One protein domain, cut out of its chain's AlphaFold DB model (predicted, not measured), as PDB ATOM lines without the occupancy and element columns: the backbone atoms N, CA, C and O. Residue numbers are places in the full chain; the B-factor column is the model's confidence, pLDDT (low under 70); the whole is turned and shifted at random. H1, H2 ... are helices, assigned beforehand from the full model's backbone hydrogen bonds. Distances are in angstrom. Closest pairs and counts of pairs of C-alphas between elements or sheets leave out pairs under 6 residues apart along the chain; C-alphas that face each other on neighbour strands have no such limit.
ATOM      1  N   LYS A  15      14.925  24.877  -1.085       90.25
ATOM      2  CA  LYS A  15      14.596  26.296  -0.871       90.25
ATOM      3  C   LYS A  15      15.713  27.232  -1.338       90.25
ATOM      4  O   LYS A  15      15.423  28.241  -1.970       90.25
ATOM      5  N   LEU A  16      16.974  26.891  -1.074       91.56
ATOM      6  CA  LEU A  16      18.119  27.677  -1.544       91.56
ATOM      7  C   LEU A  16      18.206  27.675  -3.074       91.56
ATOM      8  O   LEU A  16      18.328  28.734  -3.686       91.56
ATOM      9  N   MET A  17      18.077  26.505  -3.704       91.81
ATOM     10  CA  MET A  17      18.138  26.384  -5.163       91.81
ATOM     11  C   MET A  17      17.002  27.132  -5.868       91.81
ATOM     12  O   MET A  17      17.216  27.628  -6.971       91.81
ATOM     13  N   ALA A  18      15.833  27.278  -5.237       91.00
ATOM     14  CA  ALA A  18      14.733  28.075  -5.780       91.00
ATOM     15  C   ALA A  18      15.077  29.574  -5.906       91.00
ATOM     16  O   ALA A  18      14.624  30.217  -6.849       91.00
ATOM     17  N   VAL A  19      15.901  30.115  -4.998       94.88
ATOM     18  CA  VAL A  19      16.286  31.541  -4.978       94.88
ATOM     19  C   VAL A  19      17.547  31.814  -5.807       94.88
ATOM     20  O   VAL A  19      17.695  32.892  -6.381       94.88
ATOM     21  N   VAL A  20      18.463  30.847  -5.904       93.00
ATOM     22  CA  VAL A  20      19.683  30.975  -6.718       93.00
ATOM     23  C   VAL A  20      19.312  31.090  -8.202       93.00
ATOM     24  O   VAL A  20      18.563  30.254  -8.712       93.00
ATOM     25  N   ARG A  21      19.847  32.098  -8.910       92.62
ATOM     26  CA  ARG A  21      19.626  32.277 -10.359       92.62
ATOM     27  C   ARG A  21      20.143  31.050 -11.146       92.62
ATOM     28  O   ARG A  21      21.184  30.513 -10.762       92.62
ATOM     29  N   PRO A  22      19.449  30.584 -12.205       90.62
ATOM     30  CA  PRO A  22      19.775  29.339 -12.916       90.62
ATOM     31  C   PRO A  22      21.241  29.171 -13.343       90.62
ATOM     32  O   PRO A  22      21.802  28.089 -13.194       90.62
ATOM     33  N   GLU A  23      21.878  30.238 -13.810       86.56
ATOM     34  CA  GLU A  23      23.276  30.303 -14.245       86.56
ATOM     35  C   GLU A  23      24.287  29.939 -13.145       86.56
ATOM     36  O   GLU A  23      25.364  29.432 -13.449       86.56
ATOM     37  N   PHE A  24      23.935  30.117 -11.867       89.25
ATOM     38  CA  PHE A  24      24.781  29.745 -10.726       89.25
ATOM     39  C   PHE A  24      24.464  28.356 -10.163       89.25
ATOM     40  O   PHE A  24      25.093  27.929  -9.198       89.25
ATOM     41  N   ARG A  25      23.501  27.625 -10.741       90.56
ATOM     42  CA  ARG A  25      23.153  26.254 -10.317       90.56
ATOM     43  C   ARG A  25      24.068  25.185 -10.935       90.56
ATOM     44  O   ARG A  25      23.806  23.991 -10.781       90.56
ATOM     45  N   ALA A  26      25.113  25.598 -11.650       87.75
ATOM     46  CA  ALA A  26      26.129  24.706 -12.193       87.75
ATOM     47  C   ALA A  26      26.947  24.045 -11.070       87.75
ATOM     48  O   ALA A  26      27.196  24.644 -10.028       87.75
ATOM     49  N   GLU A  27      27.408  22.812 -11.302       87.50
ATOM     50  CA  GLU A  27      28.332  22.130 -10.383       87.50
ATOM     51  C   GLU A  27      29.681  22.856 -10.300       87.50
ATOM     52  O   GLU A  27      30.280  22.954  -9.231       87.50
ATOM     53  N   ILE A  28      30.122  23.416 -11.428       86.81
ATOM     54  CA  ILE A  28      31.280  24.297 -11.527       86.81
ATOM     55  C   ILE A  28      30.837  25.528 -12.318       86.81
ATOM     56  O   ILE A  28      30.571  25.439 -13.515       86.81
ATOM     57  N   TYR A  29      30.740  26.673 -11.645       85.75
ATOM     58  CA  TYR A  29      30.511  27.956 -12.303       85.75
ATOM     59  C   TYR A  29      31.834  28.483 -12.867       85.75
ATOM     60  O   TYR A  29      32.788  28.694 -12.117       85.75
ATOM     61  N   VAL A  30      31.885  28.694 -14.182       81.50
ATOM     62  CA  VAL A  30      33.015  29.327 -14.870       81.50
ATOM     63  C   VAL A  30      32.542  30.695 -15.366       81.50
ATOM     64  O   VAL A  30      31.687  30.737 -16.251       81.50
ATOM     65  N   PRO A  31      33.045  31.806 -14.798       80.12
ATOM     66  CA  PRO A  31      32.668  33.143 -15.239       80.12
ATOM     67  C   PRO A  31      32.996  33.386 -16.715       80.12
ATOM     68  O   PRO A  31      33.974  32.848 -17.242       80.12
ATOM     69  N   ALA A  32      32.212  34.245 -17.369       77.25
ATOM     70  CA  ALA A  32      32.557  34.725 -18.703       77.25
ATOM     71  C   ALA A  32      33.881  35.521 -18.657       77.25
ATOM     72  O   ALA A  32      34.122  36.232 -17.680       77.25
ATOM     73  N   PRO A  33      34.728  35.473 -19.704       69.75
ATOM     74  CA  PRO A  33      36.009  36.192 -19.721       69.75
ATOM     75  C   PRO A  33      35.907  37.710 -19.483       69.75
ATOM     76  O   PRO A  33      36.866  38.336 -19.044       69.75
ATOM     77  N   ASN A  34      34.751  38.305 -19.781       71.12
ATOM     78  CA  ASN A  34      34.445  39.726 -19.620       71.12
ATOM     79  C   ASN A  34      33.465  40.013 -18.465       71.12
ATOM     80  O   ASN A  34      32.893  41.101 -18.415       71.12
ATOM     81  N   ASP A  35      33.238  39.053 -17.566       81.12
ATOM     82  CA  ASP A  35      32.355  39.236 -16.415       81.12
ATOM     83  C   ASP A  35      32.892  40.363 -15.515       81.12
ATOM     84  O   ASP A  35      34.012  40.238 -15.029       81.12
ATOM     85  N   PRO A  36      32.125  41.438 -15.249       73.62
ATOM     86  CA  PRO A  36      32.604  42.626 -14.538       73.62
ATOM     87  C   PRO A  36      33.089  42.355 -13.108       73.62
ATOM     88  O   PRO A  36      33.888  43.125 -12.580       73.62
ATOM     89  N   VAL A  37      32.618  41.274 -12.480       77.94
ATOM     90  CA  VAL A  37      33.015  40.866 -11.125       77.94
ATOM     91  C   VAL A  37      34.267  39.998 -11.167       77.94
ATOM     92  O   VAL A  37      35.119  40.092 -10.285       77.94
ATOM     93  N   PHE A  38      34.388  39.167 -12.202       73.94
ATOM     94  CA  PHE A  38      35.487  38.222 -12.365       73.94
ATOM     95  C   PHE A  38      36.499  38.647 -13.438       73.94
ATOM     96  O   PHE A  38      37.306  37.803 -13.842       73.94
ATOM     97  N   ILE A  39      36.503  39.924 -13.874       66.69
ATOM     98  CA  ILE A  39      37.463  40.440 -14.863       66.69
ATOM     99  C   ILE A  39      38.853  40.190 -14.315       66.69
ATOM    100  O   ILE A  39      39.347  40.855 -13.403       66.69
ATOM    101  N   SER A  40      39.491  39.199 -14.901       69.38
ATOM    102  CA  SER A  40      40.804  38.783 -14.503       69.38
ATOM    103  C   SER A  40      41.441  38.144 -15.716       69.38
ATOM    104  O   SER A  40      40.955  37.177 -16.296       69.38
ATOM    105  N   ASP A  41      42.504  38.788 -16.163       79.38
ATOM    106  CA  ASP A  41      43.283  38.312 -17.287       79.38
ATOM    107  C   ASP A  41      44.027  37.025 -16.896       79.38
ATOM    108  O   ASP A  41      44.105  36.661 -15.717       79.38
ATOM    109  N   GLN A  42      44.618  36.335 -17.864       86.88
ATOM    110  CA  GLN A  42      45.521  35.230 -17.540       86.88
ATOM    111  C   GLN A  42      46.876  35.756 -17.059       86.88
ATOM    112  O   GLN A  42      47.290  36.879 -17.361       86.88
ATOM    113  N   CYS A  43      47.584  34.932 -16.289       91.31
ATOM    114  CA  CYS A  43      48.962  35.212 -15.931       91.31
ATOM    115  C   CYS A  43      49.815  35.313 -17.206       91.31
ATOM    116  O   CYS A  43      49.853  34.385 -18.000       91.31
ATOM    117  N   ILE A  44      50.572  36.398 -17.358       93.25
ATOM    118  CA  ILE A  44      51.430  36.669 -18.523       93.25
ATOM    119  C   ILE A  44      52.659  35.743 -18.619       93.25
ATOM    120  O   ILE A  44      53.369  35.742 -19.619       93.25
ATOM    121  N   VAL A  45      52.936  34.947 -17.584       92.69
ATOM    122  CA  VAL A  45      54.030  33.966 -17.605       92.69
ATOM    123  C   VAL A  45      53.622  32.793 -18.493       92.69
ATOM    124  O   VAL A  45      52.571  32.198 -18.257       92.69
ATOM    125  N   ALA A  46      54.471  32.443 -19.462       89.12
ATOM    126  CA  ALA A  46      54.253  31.302 -20.348       89.12
ATOM    127  C   ALA A  46      53.948  30.014 -19.557       89.12
ATOM    128  O   ALA A  46      54.486  29.791 -18.469       89.12
ATOM    129  N   ASP A  47      53.038  29.194 -20.087       86.06
ATOM    130  CA  ASP A  47      52.556  27.943 -19.482       86.06
ATOM    131  C   ASP A  47      51.871  28.089 -18.104       86.06
ATOM    132  O   ASP A  47      51.629  27.100 -17.399       86.06
ATOM    133  N   CYS A  48      51.518  29.314 -17.698       88.75
ATOM    134  CA  CYS A  48      50.730  29.573 -16.500       88.75
ATOM    135  C   CYS A  48      49.269  29.869 -16.850       88.75
ATOM    136  O   CYS A  48      48.912  30.971 -17.234       88.75
ATOM    137  N   ASP A  49      48.392  28.907 -16.597       85.56
ATOM    138  CA  ASP A  49      46.936  29.028 -16.782       85.56
ATOM    139  C   ASP A  49      46.203  29.681 -15.595       85.56
ATOM    140  O   ASP A  49      44.979  29.601 -15.486       85.56
ATOM    141  N   ARG A  50      46.937  30.272 -14.644       86.00
ATOM    142  CA  ARG A  50      46.312  30.908 -13.485       86.00
ATOM    143  C   ARG A  50      45.784  32.273 -13.857       86.00
ATOM    144  O   ARG A  50      46.445  33.044 -14.542       86.00
ATOM    145  N   THR A  51      44.665  32.605 -13.246       86.44
ATOM    146  CA  THR A  51      44.118  33.948 -13.205       86.44
ATOM    147  C   THR A  51      45.119  34.946 -12.610       86.44
ATOM    148  O   THR A  51      45.748  34.684 -11.575       86.44
ATOM    149  N   ALA A  52      45.291  36.086 -13.273       88.62
ATOM    150  CA  ALA A  52      46.066  37.204 -12.768       88.62
ATOM    151  C   ALA A  52      45.373  37.830 -11.550       88.62
ATOM    152  O   ALA A  52      44.155  37.959 -11.508       88.62
ATOM    153  N   GLU A  53      46.160  38.244 -10.558       83.19
ATOM    154  CA  GLU A  53      45.639  38.930  -9.369       83.19
ATOM    155  C   GLU A  53      45.179  40.353  -9.706       83.19
ATOM    156  O   GLU A  53      44.225  40.860  -9.127       83.19
ATOM    157  N   THR A  54      45.855  41.004 -10.658       79.69
ATOM    158  CA  THR A  54      45.515  42.353 -11.118       79.69
ATOM    159  C   THR A  54      45.697  42.470 -12.627       79.69
ATOM    160  O   THR A  54      46.634  41.899 -13.192       79.69
ATOM    161  N   LEU A  55      44.853  43.280 -13.272       79.31
ATOM    162  CA  LEU A  55      44.945  43.559 -14.711       79.31
ATOM    163  C   LEU A  55      46.207  44.345 -15.089       79.31
ATOM    164  O   LEU A  55      46.710  44.201 -16.195       79.31
ATOM    165  N   LYS A  56      46.752  45.156 -14.171       81.62
ATOM    166  CA  LYS A  56      47.916  46.014 -14.445       81.62
ATOM    167  C   LYS A  56      49.211  45.221 -14.615       81.62
ATOM    168  O   LYS A  56      49.989  45.509 -15.512       81.62
ATOM    169  N   GLN A  57      49.463  44.266 -13.720       82.00
ATOM    170  CA  GLN A  57      50.695  43.468 -13.742       82.00
ATOM    171  C   GLN A  57      50.513  42.161 -14.519       82.00
ATOM    172  O   GLN A  57      51.498  41.557 -14.931       82.00
ATOM    173  N   ARG A  58      49.261  41.699 -14.689       91.06
ATOM    174  CA  ARG A  58      48.906  40.420 -15.326       91.06
ATOM    175  C   ARG A  58      49.663  39.228 -14.727       91.06
ATOM    176  O   ARG A  58      49.958  38.260 -15.411       91.06
ATOM    177  N   LEU A  59      49.995  39.270 -13.436       91.50
ATOM    178  CA  LEU A  59      50.659  38.175 -12.720       91.50
ATOM    179  C   LEU A  59      49.676  37.500 -11.767       91.50
ATOM    180  O   LEU A  59      48.954  38.176 -11.039       91.50
ATOM    181  N   CYS A  60      49.675  36.166 -11.718       91.50
ATOM    182  CA  CYS A  60      48.976  35.446 -10.654       91.50
ATOM    183  C   CYS A  60      49.655  35.690  -9.298       91.50
ATOM    184  O   CYS A  60      50.855  35.975  -9.242       91.50
ATOM    185  N   CYS A  61      48.930  35.474  -8.200       89.81
ATOM    186  CA  CYS A  61      49.435  35.732  -6.845       89.81
ATOM    187  C   CYS A  61      50.795  35.065  -6.554       89.81
ATOM    188  O   CYS A  61      51.687  35.659  -5.947       89.81
ATOM    189  N   ALA A  62      51.021  33.843  -7.049       90.88
ATOM    190  CA  ALA A  62      52.285  33.140  -6.836       90.88
ATOM    191  C   ALA A  62      53.469  33.761  -7.603       90.88
ATOM    192  O   ALA A  62      54.577  33.824  -7.062       90.88
ATOM    193  N   HIS A  63      53.255  34.213  -8.843       92.69
ATOM    194  CA  HIS A  63      54.289  34.902  -9.617       92.69
ATOM    195  C   HIS A  63      54.506  36.327  -9.112       92.69
ATOM    196  O   HIS A  63      55.653  36.738  -8.981       92.69
ATOM    197  N   TRP A  64      53.448  37.026  -8.702       91.12
ATOM    198  CA  TRP A  64      53.547  38.333  -8.057       91.12
ATOM    199  C   TRP A  64      54.389  38.284  -6.776       91.12
ATOM    200  O   TRP A  64      55.327  39.060  -6.601       91.12
ATOM    201  N   GLN A  65      54.136  37.307  -5.901       90.06
ATOM    202  CA  GLN A  65      54.951  37.110  -4.699       90.06
ATOM    203  C   GLN A  65      56.412  36.782  -5.020       90.06
ATOM    204  O   GLN A  65      57.302  37.180  -4.269       90.06
ATOM    205  N   ARG A  66      56.681  36.040  -6.101       90.69
ATOM    206  CA  ARG A  66      58.051  35.725  -6.526       90.69
ATOM    207  C   ARG A  66      58.758  36.960  -7.072       90.69
ATOM    208  O   ARG A  66      59.875  37.226  -6.638       90.69
ATOM    209  N   PHE A  67      58.089  37.702  -7.950       90.25
ATOM    210  CA  PHE A  67      58.565  38.961  -8.506       90.25
ATOM    211  C   PHE A  67      58.949  39.943  -7.396       90.25
ATOM    212  O   PHE A  67      60.039  40.485  -7.425       90.25
ATOM    213  N   ARG A  68      58.121  40.080  -6.351       88.38
ATOM    214  CA  ARG A  68      58.416  40.952  -5.197       88.38
ATOM    215  C   ARG A  68      59.547  40.463  -4.288       88.38
ATOM    216  O   ARG A  68      60.144  41.270  -3.588       88.38
ATOM    217  N   LYS A  69      59.777  39.147  -4.200       86.69
ATOM    218  CA  LYS A  69      60.786  38.552  -3.297       86.69
ATOM    219  C   LYS A  69      62.186  38.522  -3.890       86.69
ATOM    220  O   LYS A  69      63.161  38.430  -3.151       86.69
ATOM    221  N   LYS A  70      62.276  38.492  -5.210       76.56
ATOM    222  CA  LYS A  70      63.529  38.550  -5.952       76.56
ATOM    223  C   LYS A  70      63.732  40.000  -6.383       76.56
ATOM    224  O   LYS A  70      62.777  40.644  -6.786       76.56
ATOM    225  N   ASN A  71      64.956  40.508  -6.315       76.75
ATOM    226  CA  ASN A  71      65.272  41.877  -6.735       76.75
ATOM    227  C   ASN A  71      65.316  41.987  -8.271       76.75
ATOM    228  O   ASN A  71      66.362  42.297  -8.834       76.75
ATOM    229  N   TYR A  72      64.212  41.667  -8.951       83.44
ATOM    230  CA  TYR A  72      64.078  41.939 -10.379       83.44
ATOM    231  C   TYR A  72      63.936  43.451 -10.572       83.44
ATOM    232  O   TYR A  72      63.151  44.094  -9.874       83.44
ATOM    233  N   SER A  73      64.700  44.022 -11.499       83.50
ATOM    234  CA  SER A  73      64.644  45.449 -11.820       83.50
ATOM    235  C   SER A  73      63.465  45.797 -12.729       83.50
ATOM    236  O   SER A  73      63.014  46.941 -12.729       83.50
ATOM    237  N   SER A  74      62.944  44.823 -13.483       89.25
ATOM    238  CA  SER A  74      61.801  45.004 -14.376       89.25
ATOM    239  C   SER A  74      60.984  43.719 -14.548       89.25
ATOM    240  O   SER A  74      61.433  42.620 -14.203       89.25
ATOM    241  N   ILE A  75      59.767  43.850 -15.085       88.62
ATOM    242  CA  ILE A  75      58.912  42.694 -15.370       88.62
ATOM    243  C   ILE A  75      59.485  41.854 -16.514       88.62
ATOM    244  O   ILE A  75      59.431  40.634 -16.447       88.62
ATOM    245  N   GLU A  76      60.122  42.468 -17.510       91.19
ATOM    246  CA  GLU A  76      60.761  41.780 -18.637       91.19
ATOM    247  C   GLU A  76      61.879  40.853 -18.153       91.19
ATOM    248  O   GLU A  76      61.965  39.705 -18.586       91.19
ATOM    249  N   GLN A  77      62.683  41.310 -17.184       91.50
ATOM    250  CA  GLN A  77      63.707  40.476 -16.554       91.50
ATOM    251  C   GLN A  77      63.087  39.254 -15.860       91.50
ATOM    252  O   GLN A  77      63.637  38.156 -15.913       91.50
ATOM    253  N   PHE A  78      61.935  39.436 -15.215       92.44
ATOM    254  CA  PHE A  78      61.209  38.337 -14.592       92.44
ATOM    255  C   PHE A  78      60.600  37.379 -15.617       92.44
ATOM    256  O   PHE A  78      60.618  36.176 -15.392       92.44
ATOM    257  N   LEU A  79      60.076  37.875 -16.738       92.56
ATOM    258  CA  LEU A  79      59.486  37.025 -17.774       92.56
ATOM    259  C   LEU A  79      60.535  36.212 -18.541       92.56
ATOM    260  O   LEU A  79      60.207  35.132 -19.022       92.56
ATOM    261  N   ALA A  80      61.784  36.685 -18.608       92.12
ATOM    262  CA  ALA A  80      62.894  35.935 -19.193       92.12
ATOM    263  C   ALA A  80      63.280  34.690 -18.368       92.12
ATOM    264  O   ALA A  80      63.598  33.649 -18.937       92.12
ATOM    265  N   ASP A  81      63.228  34.780 -17.034       90.00
ATOM    266  CA  ASP A  81      63.386  33.638 -16.126       90.00
ATOM    267  C   ASP A  81      62.449  33.781 -14.915       90.00
ATOM    268  O   ASP A  81      62.846  34.255 -13.834       90.00
TER     269      ASP A  81
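This is residues 15 to 81 of the 128 residues of an uncharacterized protein of Nocardia terpenica (UniProt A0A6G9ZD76). The model has little regular structure: a small head holds two short helices, H2 and H3, with the looped residues 41 to 60 beside them, and a long winding tail, residues 15 to 40, with H1 at its far end, makes the length. The printed part has 67 residues with three named helices, H1, H2 and H3 in chain order, and no named strand; the class is all helix, though the helices hold 20 residues. It is only just extended, close to loose, with a radius of gyration of the C-alphas of 16.6 A and spans of 54 by 20 by 19 A.

H2, residues 61 to 69, is close to but not clearly touching H3, residues 75 to 80; their closest C-alphas, of Phe 67 and Phe 78, are 6.7 A apart. Their lines are about perpendicular, at 78 degrees. H1, residues 15 to 19, is apart from both. Every O i to N i+4 pair is within hydrogen-bond range in H2 and H3; in H1 0 of 1 is, but 2 of 2 O i to N i+3 pairs are.

H2 is 12.2 A long, from C-alpha 61 at (49.435, 35.732, -6.845). H3 measures 8.7 A and ends at C-alpha 80, (62.894, 35.935, -19.193). H1 measures 6.9 A from C-alpha 15 at (14.596, 26.296, -0.871).

The C-alphas farthest apart, of Lys 15 and Ser 73, are 54.7 A apart. The printed part has no cut. The link H1 to H2 is long, 41 residues; H2 to H3 is tight. Residues 33 and 39 to 40 have pLDDT under 70.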